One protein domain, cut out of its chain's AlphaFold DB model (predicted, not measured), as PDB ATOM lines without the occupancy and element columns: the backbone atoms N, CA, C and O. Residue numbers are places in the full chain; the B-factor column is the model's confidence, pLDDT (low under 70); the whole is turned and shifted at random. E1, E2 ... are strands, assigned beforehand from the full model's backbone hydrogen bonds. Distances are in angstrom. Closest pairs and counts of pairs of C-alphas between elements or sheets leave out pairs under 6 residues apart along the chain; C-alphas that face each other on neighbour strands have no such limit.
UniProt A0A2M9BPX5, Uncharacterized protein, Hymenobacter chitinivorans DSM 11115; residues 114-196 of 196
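What this domain is: This is residues 114 to 196 of the 196 residues of an uncharacterized protein of Hymenobacter chitinivorans DSM 11115 (UniProt A0A2M9BPX5). The domain is a single twisted wall of five antiparallel strands, in which the long E2, E3 and E4 lie side by side between the shorter edge strands E1 and E5, and a tail with no named element, residues 180 to 196, follows E5. The chain goes back and forth across this sheet in hairpins, and E2 bends by 71 degrees at residue 134. The printed part has 83 residues with no named helix and five named strands, E1 to E5 along the chain, which is also their order across the sheet. The class is all strand, with 41 of the 83 printed residues, under half, in named elements. The whole is compact, with a radius of gyration of the C-alphas of 13.6 A and spans of 41 by 28 by 22 A.

How they stand to each other: The sheet is a meander, each strand the antiparallel neighbour of the one before. The inner strands E2, residues 126 to 137, and E3, residues 140 to 150, form a hairpin at 163 degrees between their directions; C-alphas 132 and 145 face each other at 4.1 A, and N 133 and O 144 are within hydrogen-bond range at 2.8 A. E3 and E4, residues 158 to 167, form a hairpin at 156 degrees; C-alphas 150 and 158 face each other at 4.3 A, and N 147 and O 162 are 2.9 A apart. On the other side of E2 from E3 is the edge strand E1, residues 116 to 120, in a hairpin with E2 at 157 degrees; C-alphas 118 and 129 face each other at 4.4 A, and N 117 and O 130 are 2.8 A apart. The edge strand E5, residues 177 to 179, forms a hairpin with E4 at 151 degrees; C-alphas 162 and 178 face each other at 4.7 A, and N 161 and O 179 are 2.8 A apart. E1 is apart from E4 and E5, and E2 is apart from E5. Outside the named strands, residues 170 to 171 pair antiparallel with residues 166 to 167 of E4.

Where its parts are: E3 is 30.5 A from first to last C-alpha, E2 29.4 A, E4 26.9 A, E1 13.7 A and E5 6.9 A. E1 begins at C-alpha 116 (192.161, 162.878, 191.915). E3 begins at C-alpha 140 (213.373, 170.885, 187.970), and E5 ends at C-alpha 179 (204.656, 163.768, 206.570).

The domain as a whole: The two C-alphas farthest apart are those of Asp 123 and Gly 139, at 43.1 A. The printed part has no cut and ends at Arg 196, the chain's last residue. The links E1 to E2 and E2 to E3 are tight, E3 to E4 and E4 to E5 are short, and there is no long link. Mean pLDDT of the printed part is 78.6; it is under 70 at residue 114, residues 155 to 156 and residues 181 to 196.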
ATOM      1  N   ASP A 114     197.427 161.708 186.319       64.81
ATOM      2  CA  ASP A 114     197.190 162.671 187.392       64.81
ATOM      3  C   ASP A 114     195.721 162.584 187.801       64.81
ATOM      4  O   ASP A 114     194.857 163.285 187.274       64.81
ATOM      5  N   THR A 115     195.437 161.618 188.666       73.62
ATOM      6  CA  THR A 115     194.087 161.273 189.097       73.62
ATOM      7  C   THR A 115     193.835 161.952 190.431       73.62
ATOM      8  O   THR A 115     194.670 161.884 191.326       73.62
ATOM      9  N   TYR A 116     192.689 162.604 190.582       88.44
ATOM     10  CA  TYR A 116     192.161 162.878 191.915       88.44
ATOM     11  C   TYR A 116     191.385 161.640 192.359       88.44
ATOM     12  O   TYR A 116     190.564 161.171 191.584       88.44
ATOM     13  N   TRP A 117     191.632 161.099 193.547       91.38
ATOM     14  CA  TRP A 117     190.979 159.897 194.078       91.38
ATOM     15  C   TRP A 117     190.596 160.139 195.537       91.38
ATOM     16  O   TRP A 117     191.423 160.602 196.314       91.38
ATOM     17  N   ARG A 118     189.374 159.788 195.935       92.94
ATOM     18  CA  ARG A 118     188.927 159.664 197.329       92.94
ATOM     19  C   ARG A 118     188.444 158.241 197.568       92.94
ATOM     20  O   ARG A 118     187.623 157.772 196.793       92.94
ATOM     21  N   GLU A 119     188.946 157.578 198.597       92.19
ATOM     22  CA  GLU A 119     188.464 156.265 199.041       92.19
ATOM     23  C   GLU A 119     187.714 156.432 200.362       92.19
ATOM     24  O   GLU A 119     188.099 157.251 201.205       92.19
ATOM     25  N   TYR A 120     186.662 155.644 200.541       90.38
ATOM     26  CA  TYR A 120     185.802 155.661 201.712       90.38
ATOM     27  C   TYR A 120     185.838 154.309 202.434       90.38
ATOM     28  O   TYR A 120     185.888 153.244 201.817       90.38
ATOM     29  N   LEU A 121     185.767 154.360 203.761       86.69
ATOM     30  CA  LEU A 121     185.508 153.209 204.615       86.69
ATOM     31  C   LEU A 121     184.025 152.789 204.523       86.69
ATOM     32  O   LEU A 121     183.188 153.558 204.042       86.69
ATOM     33  N   PRO A 122     183.658 151.578 204.992       84.12
ATOM     34  CA  PRO A 122     182.274 151.091 204.928       84.12
ATOM     35  C   PRO A 122     181.235 151.957 205.657       84.12
ATOM     36  O   PRO A 122     180.050 151.876 205.341       84.12
ATOM     37  N   ASP A 123     181.659 152.761 206.632       84.25
ATOM     38  CA  ASP A 123     180.819 153.719 207.359       84.25
ATOM     39  C   ASP A 123     180.668 155.072 206.630       84.25
ATOM     40  O   ASP A 123     179.978 155.966 207.120       84.25
ATOM     41  N   GLY A 124     181.284 155.216 205.452       84.94
ATOM     42  CA  GLY A 124     181.270 156.422 204.627       84.94
ATOM     43  C   GLY A 124     182.349 157.444 204.986       84.94
ATOM     44  O   GLY A 124     182.438 158.483 204.326       84.94
ATOM     45  N   SER A 125     183.181 157.187 205.998       86.25
ATOM     46  CA  SER A 125     184.276 158.089 206.342       86.25
ATOM     47  C   SER A 125     185.407 158.012 205.313       86.25
ATOM     48  O   SER A 125     185.585 156.991 204.657       86.25
ATOM     49  N   LEU A 126     186.212 159.066 205.170       86.19
ATOM     50  CA  LEU A 126     187.373 159.029 204.271       86.19
ATOM     51  C   LEU A 126     188.443 158.065 204.803       86.19
ATOM     52  O   LEU A 126     188.822 158.151 205.968       86.19
ATOM     53  N   ASP A 127     188.942 157.180 203.938       87.88
ATOM     54  CA  ASP A 127     190.131 156.358 204.200       87.88
ATOM     55  C   ASP A 127     191.385 157.107 203.731       87.88
ATOM     56  O   ASP A 127     192.288 157.419 204.514       87.88
ATOM     57  N   PHE A 128     191.399 157.499 202.452       90.25
ATOM     58  CA  PHE A 128     192.454 158.334 201.894       90.25
ATOM     59  C   PHE A 128     191.981 159.228 200.743       90.25
ATOM     60  O   PHE A 128     190.959 158.987 200.098       90.25
ATOM     61  N   ILE A 129     192.780 160.254 200.449       91.06
ATOM     62  CA  ILE A 129     192.683 161.064 199.234       91.06
ATOM     63  C   ILE A 129     194.033 161.034 198.517       91.06
ATOM     64  O   ILE A 129     195.061 161.310 199.128       91.06
ATOM     65  N   LEU A 130     194.039 160.758 197.216       91.12
ATOM     66  CA  LEU A 130     195.197 160.930 196.345       91.12
ATOM     67  C   LEU A 130     194.957 162.073 195.358       91.12
ATOM     68  O   LEU A 130     193.880 162.198 194.781       91.12
ATOM     69  N   TYR A 131     195.966 162.914 195.153       89.00
ATOM     70  CA  TYR A 131     195.940 163.969 194.141       89.00
ATOM     71  C   TYR A 131     197.352 164.360 193.713       89.00
ATOM     72  O   TYR A 131     198.313 164.160 194.453       89.00
ATOM     73  N   SER A 132     197.472 164.952 192.527       87.44
ATOM     74  CA  SER A 132     198.749 165.398 191.965       87.44
ATOM     75  C   SER A 132     198.765 166.912 191.762       87.44
ATOM     76  O   SER A 132     197.758 167.500 191.370       87.44
ATOM     77  N   LEU A 133     199.909 167.543 192.025       86.69
ATOM     78  CA  LEU A 133     200.133 168.982 191.881       86.69
ATOM     79  C   LEU A 133     201.479 169.253 191.188       86.69
ATOM     80  O   LEU A 133     202.425 168.484 191.371       86.69
ATOM     81  N   PRO A 134     201.615 170.359 190.436       88.62
ATOM     82  CA  PRO A 134     202.920 170.836 189.991       88.62
ATOM     83  C   PRO A 134     203.821 171.170 191.188       88.62
ATOM     84  O   PRO A 134     203.377 171.802 192.147       88.62
ATOM     85  N   ALA A 135     205.093 170.786 191.110       89.19
ATOM     86  CA  ALA A 135     206.100 171.047 192.131       89.19
ATOM     87  C   ALA A 135     207.473 171.339 191.503       89.19
ATOM     88  O   ALA A 135     207.691 171.150 190.304       89.19
ATOM     89  N   VAL A 136     208.412 171.804 192.329       90.06
ATOM     90  CA  VAL A 136     209.815 171.998 191.945       90.06
ATOM     91  C   VAL A 136     210.693 171.168 192.871       90.06
ATOM     92  O   VAL A 136     210.616 171.315 194.089       90.06
ATOM     93  N   LEU A 137     211.539 170.314 192.297       88.62
ATOM     94  CA  LEU A 137     212.499 169.489 193.031       88.62
ATOM     95  C   LEU A 137     213.889 169.706 192.436       88.62
ATOM     96  O   LEU A 137     214.097 169.458 191.253       88.62
ATOM     97  N   ASN A 138     214.841 170.187 193.240       88.94
ATOM     98  CA  ASN A 138     216.210 170.503 192.798       88.94
ATOM     99  C   ASN A 138     216.272 171.429 191.560       88.94
ATOM    100  O   ASN A 138     217.146 171.280 190.711       88.94
ATOM    101  N   GLY A 139     215.330 172.372 191.445       89.31
ATOM    102  CA  GLY A 139     215.237 173.311 190.318       89.31
ATOM    103  C   GLY A 139     214.511 172.773 189.078       89.31
ATOM    104  O   GLY A 139     214.217 173.547 188.172       89.31
ATOM    105  N   ASP A 140     214.160 171.486 189.046       90.00
ATOM    106  CA  ASP A 140     213.373 170.885 187.970       90.00
ATOM    107  C   ASP A 140     211.867 171.000 188.240       90.00
ATOM    108  O   ASP A 140     211.404 170.717 189.346       90.00
ATOM    109  N   SER A 141     211.085 171.323 187.203       91.88
ATOM    110  CA  SER A 141     209.623 171.185 187.239       91.88
ATOM    111  C   SER A 141     209.242 169.703 187.234       91.88
ATOM    112  O   SER A 141     209.594 168.960 186.311       91.88
ATOM    113  N   VAL A 142     208.498 169.288 188.253       91.56
ATOM    114  CA  VAL A 142     208.059 167.906 188.489       91.56
ATOM    115  C   VAL A 142     206.581 167.880 188.888       91.56
ATOM    116  O   VAL A 142     205.983 168.920 189.162       91.56
ATOM    117  N   THR A 143     205.986 166.692 188.934       90.38
ATOM    118  CA  THR A 143     204.670 166.471 189.540       90.38
ATOM    119  C   THR A 143     204.863 165.831 190.906       90.38
ATOM    120  O   THR A 143     205.564 164.827 191.025       90.38
ATOM    121  N   GLU A 144     204.239 166.396 191.934       89.31
ATOM    122  CA  GLU A 144     204.119 165.797 193.259       89.31
ATOM    123  C   GLU A 144     202.744 165.132 193.383       89.31
ATOM    124  O   GLU A 144     201.713 165.801 193.334       89.31
ATOM    125  N   THR A 145     202.721 163.819 193.571       90.12
ATOM    126  CA  THR A 145     201.529 163.066 193.953       90.12
ATOM    127  C   THR A 145     201.515 162.900 195.463       90.12
ATOM    128  O   THR A 145     202.455 162.360 196.045       90.12
ATOM    129  N   ARG A 146     200.431 163.343 196.096       89.56
ATOM    130  CA  ARG A 146     200.184 163.189 197.527       89.56
ATOM    131  C   ARG A 146     199.111 162.145 197.750       89.56
ATOM    132  O   ARG A 146     198.072 162.198 197.100       89.56
ATOM    133  N   MET A 147     199.347 161.245 198.694       91.06
ATOM    134  CA  MET A 147     198.336 160.336 199.227       91.06
ATOM    135  C   MET A 147     198.158 160.631 200.715       91.06
ATOM    136  O   MET A 147     199.061 160.385 201.508       91.06
ATOM    137  N   VAL A 148     197.020 161.215 201.069       88.75
ATOM    138  CA  VAL A 148     196.645 161.666 202.410       88.75
ATOM    139  C   VAL A 148     195.754 160.605 203.039       88.75
ATOM    140  O   VAL A 148     194.645 160.400 202.563       88.75
ATOM    141  N   TYR A 149     196.218 159.960 204.099       87.69
ATOM    142  CA  TYR A 149     195.445 159.000 204.882       87.69
ATOM    143  C   TYR A 149     194.828 159.680 206.103       87.69
ATOM    144  O   TYR A 149     195.465 160.543 206.715       87.69
ATOM    145  N   PHE A 150     193.624 159.269 206.487       85.12
ATOM    146  CA  PHE A 150     192.890 159.843 207.618       85.12
ATOM    147  C   PHE A 150     192.880 158.901 208.820       85.12
ATOM    148  O   PHE A 150     193.072 157.688 208.699       85.12
ATOM    149  N   THR A 151     192.710 159.460 210.017       81.56
ATOM    150  CA  THR A 151     192.569 158.640 211.221       81.56
ATOM    151  C   THR A 151     191.188 157.989 211.255       81.56
ATOM    152  O   THR A 151     190.192 158.601 210.881       81.56
ATOM    153  N   ARG A 152     191.102 156.751 211.755       77.81
ATOM    154  CA  ARG A 152     189.819 156.032 211.849       77.81
ATOM    155  C   ARG A 152     188.911 156.540 212.970       77.81
ATOM    156  O   ARG A 152     187.705 156.360 212.905       77.81
ATOM    157  N   THR A 153     189.485 157.133 214.013       75.50
ATOM    158  CA  THR A 153     188.738 157.649 215.173       75.50
ATOM    159  C   THR A 153     188.219 159.067 214.956       75.50
ATOM    160  O   THR A 153     187.198 159.430 215.530       75.50
ATOM    161  N   SER A 154     188.912 159.845 214.122       72.00
ATOM    162  CA  SER A 154     188.558 161.212 213.736       72.00
ATOM    163  C   SER A 154     188.799 161.376 212.228       72.00
ATOM    164  O   SER A 154     189.870 161.833 211.831       72.00
ATOM    165  N   PRO A 155     187.846 160.995 211.361       67.19
ATOM    166  CA  PRO A 155     188.043 160.972 209.903       67.19
ATOM    167  C   PRO A 155     188.329 162.332 209.246       67.19
ATOM    168  O   PRO A 155     188.721 162.397 208.084       67.19
ATOM    169  N   GLN A 156     188.146 163.428 209.981       67.88
ATOM    170  CA  GLN A 156     188.572 164.776 209.602       67.88
ATOM    171  C   GLN A 156     190.075 165.033 209.813       67.88
ATOM    172  O   GLN A 156     190.621 165.975 209.240       67.88
ATOM    173  N   ASP A 157     190.746 164.208 210.616       73.31
ATOM    174  CA  ASP A 157     192.150 164.368 210.975       73.31
ATOM    175  C   ASP A 157     193.032 163.522 210.052       73.31
ATOM    176  O   ASP A 157     192.835 162.316 209.885       73.31
ATOM    177  N   THR A 158     194.047 164.148 209.460       77.19
ATOM    178  CA  THR A 158     195.063 163.450 208.668       77.19
ATOM    179  C   THR A 158     195.997 162.649 209.572       77.19
ATOM    180  O   THR A 158     196.619 163.197 210.482       77.19
ATOM    181  N   ALA A 159     196.140 161.359 209.274       82.25
ATOM    182  CA  ALA A 159     197.090 160.463 209.919       82.25
ATOM    183  C   ALA A 159     198.499 160.633 209.337       82.25
ATOM    184  O   ALA A 159     199.462 160.828 210.073       82.25
ATOM    185  N   VAL A 160     198.628 160.556 208.010       85.81
ATOM    186  CA  VAL A 160     199.915 160.593 207.304       85.81
ATOM    187  C   VAL A 160     199.708 161.007 205.850       85.81
ATOM    188  O   VAL A 160     198.673 160.714 205.254       85.81
ATOM    189  N   VAL A 161     200.701 161.667 205.268       86.94
ATOM    190  CA  VAL A 161     200.761 161.971 203.840       86.94
ATOM    191  C   VAL A 161     202.002 161.326 203.243       86.94
ATOM    192  O   VAL A 161     203.114 161.563 203.709       86.94
ATOM    193  N   THR A 162     201.815 160.538 202.192       90.44
ATOM    194  CA  THR A 162     202.903 160.050 201.343       90.44
ATOM    195  C   THR A 162     203.095 161.010 200.184       90.44
ATOM    196  O   THR A 162     202.136 161.334 199.482       90.44
ATOM    197  N   HIS A 163     204.332 161.440 199.974       90.19
ATOM    198  CA  HIS A 163     204.732 162.323 198.890       90.19
ATOM    199  C   HIS A 163     205.549 161.528 197.882       90.19
ATOM    200  O   HIS A 163     206.543 160.909 198.260       90.19
ATOM    201  N   SER A 164     205.154 161.578 196.612       91.12
ATOM    202  CA  SER A 164     205.911 160.980 195.518       91.12
ATOM    203  C   SER A 164     206.102 161.927 194.356       91.12
ATOM    204  O   SER A 164     205.194 162.671 194.002       91.12
ATOM    205  N   PHE A 165     207.274 161.875 193.728       90.81
ATOM    206  CA  PHE A 165     207.639 162.812 192.666       90.81
ATOM    207  C   PHE A 165     207.824 162.105 191.329       90.81
ATOM    208  O   PHE A 165     208.402 161.019 191.257       90.81
ATOM    209  N   SER A 166     207.373 162.731 190.246       90.44
ATOM    210  CA  SER A 166     207.561 162.230 188.887       90.44
ATOM    211  C   SER A 166     207.981 163.329 187.908       90.44
ATOM    212  O   SER A 166     207.624 164.498 188.044       90.44
ATOM    213  N   LYS A 167     208.751 162.942 186.884       89.56
ATOM    214  CA  LYS A 167     209.064 163.772 185.711       89.56
ATOM    215  C   LYS A 167     208.477 163.079 184.483       89.56
ATOM    216  O   LYS A 167     208.972 162.036 184.041       89.56
ATOM    217  N   GLY A 168     207.366 163.610 183.972       84.25
ATOM    218  CA  GLY A 168     206.529 162.902 183.000       84.25
ATOM    219  C   GLY A 168     206.003 161.581 183.575       84.25
ATOM    220  O   GLY A 168     205.485 161.538 184.683       84.25
ATOM    221  N   ASN A 169     206.185 160.471 182.855       80.25
ATOM    222  CA  ASN A 169     205.687 159.150 183.278       80.25
ATOM    223  C   ASN A 169     206.643 158.366 184.200       80.25
ATOM    224  O   ASN A 169     206.409 157.178 184.442       80.25
ATOM    225  N   LYS A 170     207.739 158.979 184.669       86.31
ATOM    226  CA  LYS A 170     208.777 158.312 185.471       86.31
ATOM    227  C   LYS A 170     208.797 158.848 186.898       86.31
ATOM    228  O   LYS A 170     208.950 160.050 187.089       86.31
ATOM    229  N   LEU A 171     208.701 157.946 187.876       88.75
ATOM    230  CA  LEU A 171     208.922 158.259 189.290       88.75
ATOM    231  C   LEU A 171     210.399 158.590 189.548       88.75
ATOM    232  O   LEU A 171     211.293 157.931 189.008       88.75
ATOM    233  N   ILE A 172     210.644 159.594 190.384       89.88
ATOM    234  CA  ILE A 172     211.971 160.025 190.820       89.88
ATOM    235  C   ILE A 172     212.320 159.238 192.082       89.88
ATOM    236  O   ILE A 172     211.871 159.549 193.181       89.88
ATOM    237  N   LYS A 173     213.110 158.178 191.911       88.38
ATOM    238  CA  LYS A 173     213.488 157.282 193.010       88.38
ATOM    239  C   LYS A 173     214.226 158.037 194.116       88.38
ATOM    240  O   LYS A 173     215.151 158.790 193.830       88.38
ATOM    241  N   GLY A 174     213.857 157.764 195.367       84.25
ATOM    242  CA  GLY A 174     214.519 158.323 196.550       84.25
ATOM    243  C   GLY A 174     214.126 159.764 196.885       84.25
ATOM    244  O   GLY A 174     214.645 160.305 197.853       84.25
ATOM    245  N   ALA A 175     213.217 160.374 196.117       87.06
ATOM    246  CA  ALA A 175     212.633 161.674 196.445       87.06
ATOM    247  C   ALA A 175     211.368 161.560 197.315       87.06
ATOM    248  O   ALA A 175     210.881 162.566 197.823       87.06
ATOM    249  N   ASP A 176     210.820 160.351 197.453       88.19
ATOM    250  CA  ASP A 176     209.602 160.104 198.216       88.19
ATOM    251  C   ASP A 176     209.841 160.319 199.719       88.19
ATOM    252  O   ASP A 176     210.878 159.923 200.255       88.19
ATOM    253  N   TYR A 177     208.871 160.911 200.417       85.31
ATOM    254  CA  TYR A 177     208.920 161.071 201.873       85.31
ATOM    255  C   TYR A 177     207.521 161.023 202.494       85.31
ATOM    256  O   TYR A 177     206.507 161.115 201.799       85.31
ATOM    257  N   LEU A 178     207.468 160.865 203.817       85.19
ATOM    258  CA  LEU A 178     206.231 160.897 204.594       85.19
ATOM    259  C   LEU A 178     206.129 162.210 205.373       85.19
ATOM    260  O   LEU A 178     207.142 162.753 205.813       85.19
ATOM    261  N   SER A 179     204.919 162.701 205.603       82.00
ATOM    262  CA  SER A 179     204.656 163.768 206.570       82.00
ATOM    263  C   SER A 179     203.478 163.409 207.475       82.00
ATOM    264  O   SER A 179     202.553 162.712 207.064       82.00
ATOM    265  N   TYR A 180     203.525 163.850 208.732       73.69
ATOM    266  CA  TYR A 180     202.453 163.657 209.711       73.69
ATOM    267  C   TYR A 180     201.856 165.017 210.022       73.69
ATOM    268  O   TYR A 180     202.472 165.797 210.746       73.69
ATOM    269  N   ASP A 181     200.690 165.339 209.476       57.44
ATOM    270  CA  ASP A 181     199.980 166.538 209.902       57.44
ATOM    271  C   ASP A 181     198.534 166.525 209.404       57.44
ATOM    272  O   ASP A 181     198.305 166.432 208.200       57.44
ATOM    273  N   THR A 182     197.602 166.789 210.321       49.19
ATOM    274  CA  THR A 182     196.256 167.375 210.125       49.19
ATOM    275  C   THR A 182     196.139 168.511 209.070       49.19
ATOM    276  O   THR A 182     195.036 168.926 208.731       49.19
ATOM    277  N   ARG A 183     197.260 169.049 208.565       50.69
ATOM    278  CA  ARG A 183     197.482 170.149 207.598       50.69
ATOM    279  C   ARG A 183     198.754 169.983 206.707       50.69
ATOM    280  O   ARG A 183     199.131 170.936 206.023       50.69
ATOM    281  N   GLY A 184     199.422 168.818 206.693       44.91
ATOM    282  CA  GLY A 184     200.588 168.476 205.839       44.91
ATOM    283  C   GLY A 184     201.965 169.173 206.030       44.91
ATOM    284  O   GLY A 184     202.742 169.196 205.080       44.91
ATOM    285  N   ARG A 185     202.311 169.779 207.175       54.66
ATOM    286  CA  ARG A 185     203.493 170.659 207.360       54.66
ATOM    287  C   ARG A 185     204.697 170.063 208.091       54.66
ATOM    288  O   ARG A 185     205.721 170.741 208.174       54.66
ATOM    289  N   ARG A 186     204.615 168.849 208.643       57.09
ATOM    290  CA  ARG A 186     205.725 168.255 209.406       57.09
ATOM    291  C   ARG A 186     206.258 167.006 208.701       57.09
ATOM    292  O   ARG A 186     205.613 165.961 208.785       57.09
ATOM    293  N   PRO A 187     207.413 167.089 208.013       58.28
ATOM    294  CA  PRO A 187     208.077 165.911 207.478       58.28
ATOM    295  C   PRO A 187     208.306 164.895 208.598       58.28
ATOM    296  O   PRO A 187     208.715 165.257 209.707       58.28
ATOM    297  N   ALA A 188     208.018 163.633 208.312       59.38
ATOM    298  CA  ALA A 188     208.432 162.534 209.154       59.38
ATOM    299  C   ALA A 188     209.974 162.474 209.172       59.38
ATOM    300  O   ALA A 188     210.610 162.860 208.186       59.38
ATOM    301  N   PRO A 189     210.600 162.022 210.271       56.25
ATOM    302  CA  PRO A 189     212.040 161.776 210.294       56.25
ATOM    303  C   PRO A 189     212.451 160.886 209.110       56.25
ATOM    304  O   PRO A 189     211.736 159.940 208.797       56.25
ATOM    305  N   GLN A 190     213.598 161.147 208.474       52.34
ATOM    306  CA  GLN A 190     214.064 160.400 207.285       52.34
ATOM    307  C   GLN A 190     214.106 158.865 207.472       52.34
ATOM    308  O   GLN A 190     214.035 158.133 206.488       52.34
ATOM    309  N   ASP A 191     214.139 158.384 208.718       50.16
ATOM    310  CA  ASP A 191     214.206 156.964 209.078       50.16
ATOM    311  C   ASP A 191     212.857 156.326 209.453       50.16
ATOM    312  O   ASP A 191     212.811 155.152 209.834       50.16
ATOM    313  N   SER A 192     211.739 157.055 209.364       47.62
ATOM    314  CA  SER A 192     210.420 156.488 209.655       47.62
ATOM    315  C   SER A 192     210.005 155.516 208.547       47.62
ATOM    316  O   SER A 192     209.413 155.895 207.535       47.62
ATOM    317  N   LYS A 193     210.332 154.236 208.733       39.81
ATOM    318  CA  LYS A 193     209.813 153.140 207.914       39.81
ATOM    319  C   LYS A 193     208.363 152.872 208.303       39.81
ATOM    320  O   LYS A 193     208.057 152.662 209.472       39.81
ATOM    321  N   PHE A 194     207.479 152.844 207.312       39.75
ATOM    322  CA  PHE A 194     206.097 152.418 207.490       39.75
ATOM    323  C   PHE A 194     206.072 150.897 207.718       39.75
ATOM    324  O   PHE A 194     206.353 150.131 206.797       39.75
ATOM    325  N   SER A 195     205.764 150.444 208.931       32.25
ATOM    326  CA  SER A 195     205.295 149.074 209.156       32.25
ATOM    327  C   SER A 195     203.776 149.073 208.996       32.25
ATOM    328  O   SER A 195     203.095 149.790 209.727       32.25
ATOM    329  N   ARG A 196     203.278 148.330 208.001       33.78
ATOM    330  CA  ARG A 196     201.846 148.039 207.837       33.78
ATOM    331  C   ARG A 196     201.310 147.223 209.006       33.78
ATOM    332  O   ARG A 196     202.089 146.386 209.513       33.78
TER     333      ARG A 196